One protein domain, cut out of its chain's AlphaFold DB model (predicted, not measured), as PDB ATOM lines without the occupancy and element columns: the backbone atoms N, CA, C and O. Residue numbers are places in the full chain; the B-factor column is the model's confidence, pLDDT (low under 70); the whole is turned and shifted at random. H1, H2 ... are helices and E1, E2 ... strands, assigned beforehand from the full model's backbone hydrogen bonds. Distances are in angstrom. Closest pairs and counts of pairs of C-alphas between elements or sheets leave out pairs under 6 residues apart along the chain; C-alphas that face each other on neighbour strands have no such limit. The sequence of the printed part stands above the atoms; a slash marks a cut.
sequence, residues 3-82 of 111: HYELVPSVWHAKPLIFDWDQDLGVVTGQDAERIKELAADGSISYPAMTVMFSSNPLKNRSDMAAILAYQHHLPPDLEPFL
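What this domain is: This is residues 3 to 82 of the 111 residues of an uncharacterized protein of Comamonadaceae bacterium (UniProt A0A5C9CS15). Two small antiparallel sheets, a three-strand meander E1 E2 E3 and a hairpin E4 E5, stand at opposite ends of a small body with helix H2 near its middle. H1 runs from the first sheet toward the second and crosses H2 steeply, and residues 70 to 82 make a tail with no named element after H2. The printed part has 80 residues, with two named helices and five named strands in the order E1 E2 E3 H1 E4 E5 H2. The class is mixed, helices and strands, though under half of the residues, 39, are in named elements. It is compact, with a radius of gyration of the C-alphas of 11.5 A, and spans 31 by 25 by 23 A.

How they stand to each other: The larger sheet has the order E1, residues 3 to 6, E2, residues 16 to 21, and E3, residues 26 to 28; it is a meander, each strand the antiparallel neighbour of the one before. The pairing is staggered: E2 pairs with E1 over residues 16 to 19 and with E3 over residues 19 to 21. In the hairpin of E1 and E2, N 4 and O 18 are within hydrogen-bond range at 2.8 A; in that of E2 and E3, N 21 and O 26 are at 2.8 A. H1, residues 32 to 40, is on this sheet at a height over the sheet of 6.3 A, over none of its strands; its closest C-alpha pair with E2 is Phe 18 and Ala 32, 5.7 A. H2, residues 61 to 69, is not on this sheet, but only just, with 4 pairs of C-alphas within 10 A. H1 and H2 touch, closest at the C-alphas of Leu 38 and Ile 67, 6.5 A, and run opposite ways at a steep tilt of 68 degrees, only just short of about perpendicular. E4, residues 43 to 46, and E5, residues 49 to 52, form an antiparallel hairpin, with N 46 and O 49 at 2.8 A. The closest C-alphas of E4 and H2 are those of Ile 44 and Ile 67, 7.0 A. E1, E2 and E3 are apart from E4 and E5. In H1 and H2 every O i to N i+4 pair is within hydrogen-bond range.

Where its parts are: E1 begins at C-alpha 3 (-31.062, -19.249, 0.495) and is 10.0 A long. E2 is 15.8 A, E3 6.6 A, H1 12.4 A, E4 10.1 A and E5 9.8 A long. H2 is 11.8 A long and ends at C-alpha 69 (-25.379, -21.494, -14.602).

The domain as a whole: The two C-alphas farthest apart are those of Trp 11 and Asp 23, 32.4 A. The printed part has no cut, and no link is long. The mean pLDDT of the printed part is 90.7, and no printed residue is under 70.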
ATOM      1  N   HIS A   3     -30.163 -18.293   1.139       94.56
ATOM      2  CA  HIS A   3     -31.062 -19.249   0.495       94.56
ATOM      3  C   HIS A   3     -31.211 -18.949  -0.999       94.56
ATOM      4  O   HIS A   3     -31.400 -17.789  -1.370       94.56
ATOM      5  N   TYR A   4     -31.176 -19.984  -1.835       93.25
ATOM      6  CA  TYR A   4     -31.325 -19.889  -3.282       93.25
ATOM      7  C   TYR A   4     -32.373 -20.871  -3.799       93.25
ATOM      8  O   TYR A   4     -32.343 -22.064  -3.496       93.25
ATOM      9  N   GLU A   5     -33.240 -20.351  -4.665       93.62
ATOM     10  CA  GLU A   5     -34.195 -21.122  -5.454       93.62
ATOM     11  C   GLU A   5     -33.969 -20.793  -6.930       93.62
ATOM     12  O   GLU A   5     -34.336 -19.722  -7.417       93.62
ATOM     13  N   LEU A   6     -33.314 -21.700  -7.649       92.31
ATOM     14  CA  LEU A   6     -32.959 -21.490  -9.046       92.31
ATOM     15  C   LEU A   6     -33.976 -22.149  -9.967       92.31
ATOM     16  O   LEU A   6     -34.282 -23.341  -9.850       92.31
ATOM     17  N   VAL A   7     -34.441 -21.379 -10.944       93.38
ATOM     18  CA  VAL A   7     -35.315 -21.874 -12.007       93.38
ATOM     19  C   VAL A   7     -34.453 -22.564 -13.070       93.38
ATOM     20  O   VAL A   7     -33.432 -22.004 -13.478       93.38
ATOM     21  N   PRO A   8     -34.824 -23.771 -13.533       92.31
ATOM     22  CA  PRO A   8     -34.081 -24.454 -14.582       92.31
ATOM     23  C   PRO A   8     -34.131 -23.655 -15.892       92.31
ATOM     24  O   PRO A   8     -35.187 -23.159 -16.280       92.31
ATOM     25  N   SER A   9     -32.998 -23.562 -16.586       87.88
ATOM     26  CA  SER A   9     -32.883 -22.947 -17.916       87.88
ATOM     27  C   SER A   9     -33.086 -23.959 -19.050       87.88
ATOM     28  O   SER A   9     -33.320 -23.582 -20.197       87.88
ATOM     29  N   VAL A  10     -33.039 -25.259 -18.733       85.38
ATOM     30  CA  VAL A  10     -33.238 -26.367 -19.678       85.38
ATOM     31  C   VAL A  10     -34.439 -27.225 -19.285       85.38
ATOM     32  O   VAL A  10     -34.678 -27.501 -18.112       85.38
ATOM     33  N   TRP A  11     -35.188 -27.698 -20.283       85.19
ATOM     34  CA  TRP A  11     -36.481 -28.378 -20.102       85.19
ATOM     35  C   TRP A  11     -36.426 -29.678 -19.278       85.19
ATOM     36  O   TRP A  11     -37.443 -30.099 -18.733       85.19
ATOM     37  N   HIS A  12     -35.264 -30.329 -19.196       86.81
ATOM     38  CA  HIS A  12     -35.073 -31.581 -18.455       86.81
ATOM     39  C   HIS A  12     -34.498 -31.378 -17.041       86.81
ATOM     40  O   HIS A  12     -34.289 -32.357 -16.322       86.81
ATOM     41  N   ALA A  13     -34.174 -30.144 -16.644       89.06
ATOM     42  CA  ALA A  13     -33.664 -29.849 -15.309       89.06
ATOM     43  C   ALA A  13     -34.814 -29.566 -14.333       89.06
ATOM     44  O   ALA A  13     -35.862 -29.039 -14.700       89.06
ATOM     45  N   LYS A  14     -34.611 -29.932 -13.065       90.44
ATOM     46  CA  LYS A  14     -35.515 -29.579 -11.964       90.44
ATOM     47  C   LYS A  14     -35.054 -28.269 -11.320       90.44
ATOM     48  O   LYS A  14     -33.860 -27.981 -11.404       90.44
ATOM     49  N   PRO A  15     -35.949 -27.508 -10.664       91.06
ATOM     50  CA  PRO A  15     -35.545 -26.404  -9.800       91.06
ATOM     51  C   PRO A  15     -34.504 -26.849  -8.780       91.06
ATOM     52  O   PRO A  15     -34.514 -28.010  -8.369       91.06
ATOM     53  N   LEU A  16     -33.613 -25.934  -8.415       92.19
ATOM     54  CA  LEU A  16     -32.513 -26.210  -7.502       92.19
ATOM     55  C   LEU A  16     -32.696 -25.375  -6.239       92.19
ATOM     56  O   LEU A  16     -32.703 -24.147  -6.317       92.19
ATOM     57  N   ILE A  17     -32.876 -26.041  -5.101       94.38
ATOM     58  CA  ILE A  17     -33.185 -25.412  -3.814       94.38
ATOM     59  C   ILE A  17     -32.097 -25.773  -2.805       94.38
ATOM     60  O   ILE A  17     -31.904 -26.942  -2.447       94.38
ATOM     61  N   PHE A  18     -31.375 -24.760  -2.336       95.06
ATOM     62  CA  PHE A  18     -30.247 -24.934  -1.426       95.06
ATOM     63  C   PHE A  18     -29.952 -23.661  -0.638       95.06
ATOM     64  O   PHE A  18     -30.315 -22.553  -1.018       95.06
ATOM     65  N   ASP A  19     -29.217 -23.836   0.447       96.12
ATOM     66  CA  ASP A  19     -28.595 -22.768   1.204       96.12
ATOM     67  C   ASP A  19     -27.090 -22.826   0.996       96.12
ATOM     68  O   ASP A  19     -26.486 -23.903   0.995       96.12
ATOM     69  N   TRP A  20     -26.471 -21.662   0.865       95.44
ATOM     70  CA  TRP A  20     -25.037 -21.550   0.681       95.44
ATOM     71  C   TRP A  20     -24.417 -20.568   1.665       95.44
ATOM     72  O   TRP A  20     -24.853 -19.426   1.836       95.44
ATOM     73  N   ASP A  21     -23.374 -21.032   2.340       94.62
ATOM     74  CA  ASP A  21     -22.471 -20.216   3.126       94.62
ATOM     75  C   ASP A  21     -21.139 -20.087   2.392       94.62
ATOM     76  O   ASP A  21     -20.336 -21.022   2.355       94.62
ATOM     77  N   GLN A  22     -20.925 -18.923   1.784       91.69
ATOM     78  CA  GLN A  22     -19.740 -18.652   0.982       91.69
ATOM     79  C   GLN A  22     -18.448 -18.693   1.812       91.69
ATOM     80  O   GLN A  22     -17.448 -19.242   1.352       91.69
ATOM     81  N   ASP A  23     -18.450 -18.132   3.022       90.62
ATOM     82  CA  ASP A  23     -17.238 -18.011   3.842       90.62
ATOM     83  C   ASP A  23     -16.736 -19.395   4.282       90.62
ATOM     84  O   ASP A  23     -15.534 -19.705   4.251       90.62
ATOM     85  N   LEU A  24     -17.678 -20.268   4.643       91.19
ATOM     86  CA  LEU A  24     -17.387 -21.644   5.034       91.19
ATOM     87  C   LEU A  24     -17.292 -22.600   3.840       91.19
ATOM     88  O   LEU A  24     -16.671 -23.654   3.969       91.19
ATOM     89  N   GLY A  25     -17.819 -22.225   2.673       90.56
ATOM     90  CA  GLY A  25     -17.931 -23.095   1.500       90.56
ATOM     91  C   GLY A  25     -18.928 -24.231   1.705       90.56
ATOM     92  O   GLY A  25     -18.743 -25.327   1.181       90.56
ATOM     93  N   VAL A  26     -19.942 -23.998   2.536       94.00
ATOM     94  CA  VAL A  26     -20.907 -25.016   2.950       94.00
ATOM     95  C   VAL A  26     -22.179 -24.847   2.139       94.00
ATOM     96  O   VAL A  26     -22.759 -23.767   2.099       94.00
ATOM     97  N   VAL A  27     -22.620 -25.935   1.517       94.56
ATOM     98  CA  VAL A  27     -23.897 -26.014   0.809       94.56
ATOM     99  C   VAL A  27     -24.776 -27.035   1.522       94.56
ATOM    100  O   VAL A  27     -24.346 -28.171   1.765       94.56
ATOM    101  N   THR A  28     -25.994 -26.637   1.872       95.06
ATOM    102  CA  THR A  28     -27.001 -27.474   2.543       95.06
ATOM    103  C   THR A  28     -28.364 -27.311   1.880       95.06
ATOM    104  O   THR A  28     -28.534 -26.469   1.011       95.06
ATOM    105  N   GLY A  29     -29.337 -28.140   2.255       92.75
ATOM    106  CA  GLY A  29     -30.667 -28.138   1.646       92.75
ATOM    107  C   GLY A  29     -30.888 -29.333   0.724       92.75
ATOM    108  O   GLY A  29     -30.082 -30.265   0.687       92.75
ATOM    109  N   GLN A  30     -32.017 -29.318   0.020       92.94
ATOM    110  CA  GLN A  30     -32.515 -30.469  -0.731       92.94
ATOM    111  C   GLN A  30     -31.577 -30.876  -1.873       92.94
ATOM    112  O   GLN A  30     -31.317 -32.065  -2.050       92.94
ATOM    113  N   ASP A  31     -31.043 -29.900  -2.608       93.31
ATOM    114  CA  ASP A  31     -30.225 -30.144  -3.801       93.31
ATOM    115  C   ASP A  31     -28.721 -29.913  -3.565       93.31
ATOM    116  O   ASP A  31     -27.928 -29.849  -4.505       93.31
ATOM    117  N   ALA A  32     -28.301 -29.828  -2.299       93.25
ATOM    118  CA  ALA A  32     -26.915 -29.552  -1.926       93.25
ATOM    119  C   ALA A  32     -25.918 -30.597  -2.436       93.25
ATOM    120  O   ALA A  32     -24.830 -30.243  -2.882       93.25
ATOM    121  N   GLU A  33     -26.278 -31.881  -2.380       94.00
ATOM    122  CA  GLU A  33     -25.400 -32.960  -2.847       94.00
ATOM    123  C   GLU A  33     -25.135 -32.852  -4.349       94.00
ATOM    124  O   GLU A  33     -23.994 -32.990  -4.771       94.00
ATOM    125  N   ARG A  34     -26.137 -32.465  -5.146       91.56
ATOM    126  CA  ARG A  34     -25.964 -32.259  -6.589       91.56
ATOM    127  C   ARG A  34     -24.960 -31.144  -6.893       91.56
ATOM    128  O   ARG A  34     -24.155 -31.277  -7.808       91.56
ATOM    129  N   ILE A  35     -24.981 -30.055  -6.123       92.56
ATOM    130  CA  ILE A  35     -23.998 -28.966  -6.261       92.56
ATOM    131  C   ILE A  35     -22.596 -29.470  -5.913       92.56
ATOM    132  O   ILE A  35     -21.642 -29.172  -6.626       92.56
ATOM    133  N   LYS A  36     -22.460 -30.242  -4.830       94.38
ATOM    134  CA  LYS A  36     -21.168 -30.799  -4.407       94.38
ATOM    135  C   LYS A  36     -20.617 -31.807  -5.411       94.38
ATOM    136  O   LYS A  36     -19.416 -31.798  -5.648       94.38
ATOM    137  N   GLU A  37     -21.472 -32.637  -6.006       93.75
ATOM    138  CA  GLU A  37     -21.098 -33.564  -7.079       93.75
ATOM    139  C   GLU A  37     -20.539 -32.806  -8.285       93.75
ATOM    140  O   GLU A  37     -19.447 -33.122  -8.748       93.75
ATOM    141  N   LEU A  38     -21.234 -31.757  -8.739       91.25
ATOM    142  CA  LEU A  38     -20.750 -30.904  -9.827       91.25
ATOM    143  C   LEU A  38     -19.428 -30.223  -9.459       91.25
ATOM    144  O   LEU A  38     -18.497 -30.223 -10.254       91.25
ATOM    145  N   ALA A  39     -19.309 -29.695  -8.240       92.44
ATOM    146  CA  ALA A  39     -18.077 -29.076  -7.758       92.44
ATOM    147  C   ALA A  39     -16.895 -30.064  -7.700       92.44
ATOM    148  O   ALA A  39     -15.754 -29.676  -7.951       92.44
ATOM    149  N   ALA A  40     -17.160 -31.333  -7.376       92.88
ATOM    150  CA  ALA A  40     -16.159 -32.393  -7.304       92.88
ATOM    151  C   ALA A  40     -15.672 -32.868  -8.683       92.88
ATOM    152  O   ALA A  40     -14.558 -33.382  -8.770       92.88
ATOM    153  N   ASP A  41     -16.456 -32.656  -9.744       90.50
ATOM    154  CA  ASP A  41     -16.046 -32.939 -11.130       90.50
ATOM    155  C   ASP A  41     -14.865 -32.052 -11.572       90.50
ATOM    156  O   ASP A  41     -14.121 -32.371 -12.498       90.50
ATOM    157  N   GLY A  42     -14.643 -30.930 -10.875       88.81
ATOM    158  CA  GLY A  42     -13.477 -30.061 -11.056       88.81
ATOM    159  C   GLY A  42     -13.547 -29.156 -12.287       88.81
ATOM    160  O   GLY A  42     -12.710 -28.262 -12.436       88.81
ATOM    161  N   SER A  43     -14.543 -29.344 -13.151       91.19
ATOM    162  CA  SER A  43     -14.802 -28.468 -14.288       91.19
ATOM    163  C   SER A  43     -16.248 -28.562 -14.757       91.19
ATOM    164  O   SER A  43     -16.919 -29.561 -14.517       91.19
ATOM    165  N   ILE A  44     -16.711 -27.545 -15.481       89.06
ATOM    166  CA  ILE A  44     -17.954 -27.604 -16.257       89.06
ATOM    167  C   ILE A  44     -17.683 -27.137 -17.678       89.06
ATOM    168  O   ILE A  44     -17.016 -26.127 -17.905       89.06
ATOM    169  N   SER A  45     -18.227 -27.874 -18.645       85.75
ATOM    170  CA  SER A  45     -18.144 -27.528 -20.062       85.75
ATOM    171  C   SER A  45     -19.485 -27.027 -20.584       85.75
ATOM    172  O   SER A  45     -20.493 -27.731 -20.549       85.75
ATOM    173  N   TYR A  46     -19.470 -25.809 -21.106       80.44
ATOM    174  CA  TYR A  46     -20.534 -25.184 -21.880       80.44
ATOM    175  C   TYR A  46     -20.244 -25.328 -23.378       80.44
ATOM    176  O   TYR A  46     -19.095 -25.562 -23.758       80.44
ATOM    177  N   PRO A  47     -21.237 -25.106 -24.261       73.56
ATOM    178  CA  PRO A  47     -21.041 -25.208 -25.710       73.56
ATOM    179  C   PRO A  47     -19.881 -24.376 -26.288       73.56
ATOM    180  O   PRO A  47     -19.365 -24.733 -27.341       73.56
ATOM    181  N   ALA A  48     -19.471 -23.289 -25.620       72.31
ATOM    182  CA  ALA A  48     -18.423 -22.376 -26.091       72.31
ATOM    183  C   ALA A  48     -17.229 -22.218 -25.130       72.31
ATOM    184  O   ALA A  48     -16.293 -21.491 -25.446       72.31
ATOM    185  N   MET A  49     -17.251 -22.848 -23.951       79.38
ATOM    186  CA  MET A  49     -16.194 -22.663 -22.954       79.38
ATOM    187  C   MET A  49     -16.157 -23.799 -21.939       79.38
ATOM    188  O   MET A  49     -17.197 -24.307 -21.533       79.38
ATOM    189  N   THR A  50     -14.964 -24.138 -21.462       85.75
ATOM    190  CA  THR A  50     -14.782 -25.017 -20.304       85.75
ATOM    191  C   THR A  50     -14.234 -24.193 -19.151       85.75
ATOM    192  O   THR A  50     -13.220 -23.512 -19.290       85.75
ATOM    193  N   VAL A  51     -14.912 -24.254 -18.010       87.81
ATOM    194  CA  VAL A  51     -14.508 -23.592 -16.771       87.81
ATOM    195  C   VAL A  51     -13.861 -24.631 -15.872       87.81
ATOM    196  O   VAL A  51     -14.516 -25.587 -15.466       87.81
ATOM    197  N   MET A  52     -12.580 -24.437 -15.569       90.94
ATOM    198  CA  MET A  52     -11.868 -25.209 -14.550       90.94
ATOM    199  C   MET A  52     -12.092 -24.556 -13.192       90.94
ATOM    200  O   MET A  52     -11.919 -23.343 -13.061       90.94
ATOM    201  N   PHE A  53     -12.443 -25.346 -12.185       91.56
ATOM    202  CA  PHE A  53     -12.680 -24.820 -10.848       91.56
ATOM    203  C   PHE A  53     -11.390 -24.546 -10.083       91.56
ATOM    204  O   PHE A  53     -10.346 -25.162 -10.314       91.56
ATOM    205  N   SER A  54     -11.471 -23.622  -9.126       91.19
ATOM    206  CA  SER A  54     -10.402 -23.407  -8.156       91.19
ATOM    207  C   SER A  54     -10.260 -24.590  -7.190       91.19
ATOM    208  O   SER A  54     -11.032 -25.543  -7.196       91.19
ATOM    209  N   SER A  55      -9.275 -24.516  -6.290       90.56
ATOM    210  CA  SER A  55      -9.073 -25.528  -5.245       90.56
ATOM    211  C   SER A  55     -10.227 -25.627  -4.239       90.56
ATOM    212  O   SER A  55     -10.322 -26.623  -3.527       90.56
ATOM    213  N   ASN A  56     -11.084 -24.603  -4.150       91.31
ATOM    214  CA  ASN A  56     -12.244 -24.569  -3.259       91.31
ATOM    215  C   ASN A  56     -13.459 -23.968  -3.992       91.31
ATOM    216  O   ASN A  56     -13.853 -22.838  -3.683       91.31
ATOM    217  N   PRO A  57     -14.079 -24.710  -4.930       91.38
ATOM    218  CA  PRO A  57     -15.162 -24.197  -5.775       91.38
ATOM    219  C   PRO A  57     -16.328 -23.620  -4.974       91.38
ATOM    220  O   PRO A  57     -16.832 -22.548  -5.280       91.38
ATOM    221  N   LEU A  58     -16.705 -24.274  -3.873       93.25
ATOM    222  CA  LEU A  58     -17.833 -23.841  -3.045       93.25
ATOM    223  C   LEU A  58     -17.559 -22.557  -2.244       93.25
ATOM    224  O   LEU A  58     -18.489 -22.001  -1.675       93.25
ATOM    225  N   LYS A  59     -16.312 -22.078  -2.164       93.94
ATOM    226  CA  LYS A  59     -15.972 -20.782  -1.541       93.94
ATOM    227  C   LYS A  59     -15.850 -19.655  -2.559       93.94
ATOM    228  O   LYS A  59     -15.865 -18.479  -2.195       93.94
ATOM    229  N   ASN A  60     -15.694 -20.005  -3.830       92.75
ATOM    230  CA  ASN A  60     -15.455 -19.063  -4.903       92.75
ATOM    231  C   ASN A  60     -16.774 -18.736  -5.608       92.75
ATOM    232  O   ASN A  60     -17.459 -19.619  -6.117       92.75
ATOM    233  N   ARG A  61     -17.120 -17.446  -5.669       92.69
ATOM    234  CA  ARG A  61     -18.344 -16.988  -6.337       92.69
ATOM    235  C   ARG A  61     -18.359 -17.302  -7.825       92.69
ATOM    236  O   ARG A  61     -19.423 -17.619  -8.332       92.69
ATOM    237  N   SER A  62     -17.220 -17.241  -8.508       91.94
ATOM    238  CA  SER A  62     -17.155 -17.526  -9.944       91.94
ATOM    239  C   SER A  62     -17.320 -19.010 -10.246       91.94
ATOM    240  O   SER A  62     -18.048 -19.363 -11.169       91.94
ATOM    241  N   ASP A  63     -16.718 -19.878  -9.428       93.31
ATOM    242  CA  ASP A  63     -16.901 -21.325  -9.564       93.31
ATOM    243  C   ASP A  63     -18.342 -21.716  -9.228       93.31
ATOM    244  O   ASP A  63     -18.976 -22.453  -9.978       93.31
ATOM    245  N   MET A  64     -18.897 -21.161  -8.145       93.81
ATOM    246  CA  MET A  64     -20.298 -21.363  -7.788       93.81
ATOM    247  C   MET A  64     -21.232 -20.853  -8.892       93.81
ATOM    248  O   MET A  64     -22.137 -21.572  -9.303       93.81
ATOM    249  N   ALA A  65     -20.993 -19.657  -9.438       93.69
ATOM    250  CA  ALA A  65     -21.774 -19.117 -10.546       93.69
ATOM    251  C   ALA A  65     -21.717 -20.033 -11.777       93.69
ATOM    252  O   ALA A  65     -22.752 -20.296 -12.386       93.69
ATOM    253  N   ALA A  66     -20.548 -20.589 -12.109       92.44
ATOM    254  CA  ALA A  66     -20.432 -21.571 -13.181       92.44
ATOM    255  C   ALA A  66     -21.240 -22.854 -12.880       92.44
ATOM    256  O   ALA A  66     -22.053 -23.297 -13.693       92.44
ATOM    257  N   ILE A  67     -21.110 -23.419 -11.677       92.81
ATOM    258  CA  ILE A  67     -21.869 -24.617 -11.274       92.81
ATOM    259  C   ILE A  67     -23.374 -24.420 -11.453       92.81
ATOM    260  O   ILE A  67     -24.052 -25.273 -12.032       92.81
ATOM    261  N   LEU A  68     -23.893 -23.283 -11.000       92.44
ATOM    262  CA  LEU A  68     -25.322 -22.991 -11.046       92.44
ATOM    263  C   LEU A  68     -25.798 -22.649 -12.468       92.44
ATOM    264  O   LEU A  68     -26.852 -23.119 -12.894       92.44
ATOM    265  N   ALA A  69     -25.012 -21.900 -13.242       90.81
ATOM    266  CA  ALA A  69     -25.379 -21.494 -14.602       90.81
ATOM    267  C   ALA A  69     -25.421 -22.643 -15.618       90.81
ATOM    268  O   ALA A  69     -25.895 -22.456 -16.738       90.81
ATOM    269  N   TYR A  70     -24.917 -23.829 -15.268       88.69
ATOM    270  CA  TYR A  70     -24.889 -24.969 -16.180       88.69
ATOM    271  C   TYR A  70     -26.284 -25.403 -16.653       88.69
ATOM    272  O   TYR A  70     -26.466 -25.745 -17.821       88.69
ATOM    273  N   GLN A  71     -27.277 -25.391 -15.759       88.94
ATOM    274  CA  GLN A  71     -28.645 -25.840 -16.060       88.94
ATOM    275  C   GLN A  71     -29.730 -24.919 -15.497       88.94
ATOM    276  O   GLN A  71     -30.919 -25.237 -15.618       88.94
ATOM    277  N   HIS A  72     -29.348 -23.793 -14.894       93.19
ATOM    278  CA  HIS A  72     -30.264 -22.916 -14.180       93.19
ATOM    279  C   HIS A  72     -29.988 -21.445 -14.466       93.19
ATOM    280  O   HIS A  72     -28.889 -21.058 -14.861       93.19
ATOM    281  N   HIS A  73     -31.012 -20.621 -14.270       90.81
ATOM    282  CA  HIS A  73     -30.865 -19.174 -14.293       90.81
ATOM    283  C   HIS A  73     -30.151 -18.709 -13.030       90.81
ATOM    284  O   HIS A  73     -30.557 -19.073 -11.928       90.81
ATOM    285  N   LEU A  74     -29.105 -17.901 -13.204       90.69
ATOM    286  CA  LEU A  74     -28.386 -17.322 -12.082       90.69
ATOM    287  C   LEU A  74     -29.214 -16.236 -11.388       90.69
ATOM    288  O   LEU A  74     -29.982 -15.524 -12.037       90.69
ATOM    289  N   PRO A  75     -29.046 -16.088 -10.068       89.12
ATOM    290  CA  PRO A  75     -29.606 -14.977  -9.334       89.12
ATOM    291  C   PRO A  75     -28.756 -13.710  -9.575       89.12
ATOM    292  O   PRO A  75     -27.553 -13.815  -9.853       89.12
ATOM    293  N   PRO A  76     -29.341 -12.503  -9.446       87.75
ATOM    294  CA  PRO A  76     -28.678 -11.243  -9.810       87.75
ATOM    295  C   PRO A  76     -27.371 -10.956  -9.059       87.75
ATOM    296  O   PRO A  76     -26.547 -10.164  -9.508       87.75
ATOM    297  N   ASP A  77     -27.178 -11.560  -7.890       89.62
ATOM    298  CA  ASP A  77     -25.976 -11.416  -7.074       89.62
ATOM    299  C   ASP A  77     -24.804 -12.280  -7.563       89.62
ATOM    300  O   ASP A  77     -23.650 -11.949  -7.279       89.62
ATOM    301  N   LEU A  78     -25.078 -13.346  -8.323       89.38
ATOM    302  CA  LEU A  78     -24.072 -14.245  -8.895       89.38
ATOM    303  C   LEU A  78     -23.857 -14.064 -10.397       89.38
ATOM    304  O   LEU A  78     -22.787 -14.418 -10.887       89.38
ATOM    305  N   GLU A  79     -24.807 -13.459 -11.113       88.62
ATOM    306  CA  GLU A  79     -24.657 -13.107 -12.534       88.62
ATOM    307  C   GLU A  79     -23.334 -12.387 -12.866       88.62
ATOM    308  O   GLU A  79     -22.667 -12.812 -13.811       88.62
ATOM    309  N   PRO A  80     -22.871 -11.375 -12.101       89.25
ATOM    310  CA  PRO A  80     -21.629 -10.664 -12.421       89.25
ATOM    311  C   PRO A  80     -20.367 -11.515 -12.254       89.25
ATOM    312  O   PRO A  80     -19.301 -11.135 -12.730       89.25
ATOM    313  N   PHE A  81     -20.462 -12.631 -11.526       89.94
ATOM    314  CA  PHE A  81     -19.338 -13.519 -11.248       89.94
ATOM    315  C   PHE A  81     -19.238 -14.667 -12.246       89.94
ATOM    316  O   PHE A  81     -18.245 -15.400 -12.196       89.94
ATOM    317  N   LEU A  82     -20.231 -14.827 -13.129       85.25
ATOM    318  CA  LEU A  82     -20.194 -15.842 -14.166       85.25
ATOM    319  C   LEU A  82     -18.947 -15.612 -15.032       85.25
ATOM    320  O   LEU A  82     -18.802 -14.529 -15.606       85.25
TER     321      LEU A  82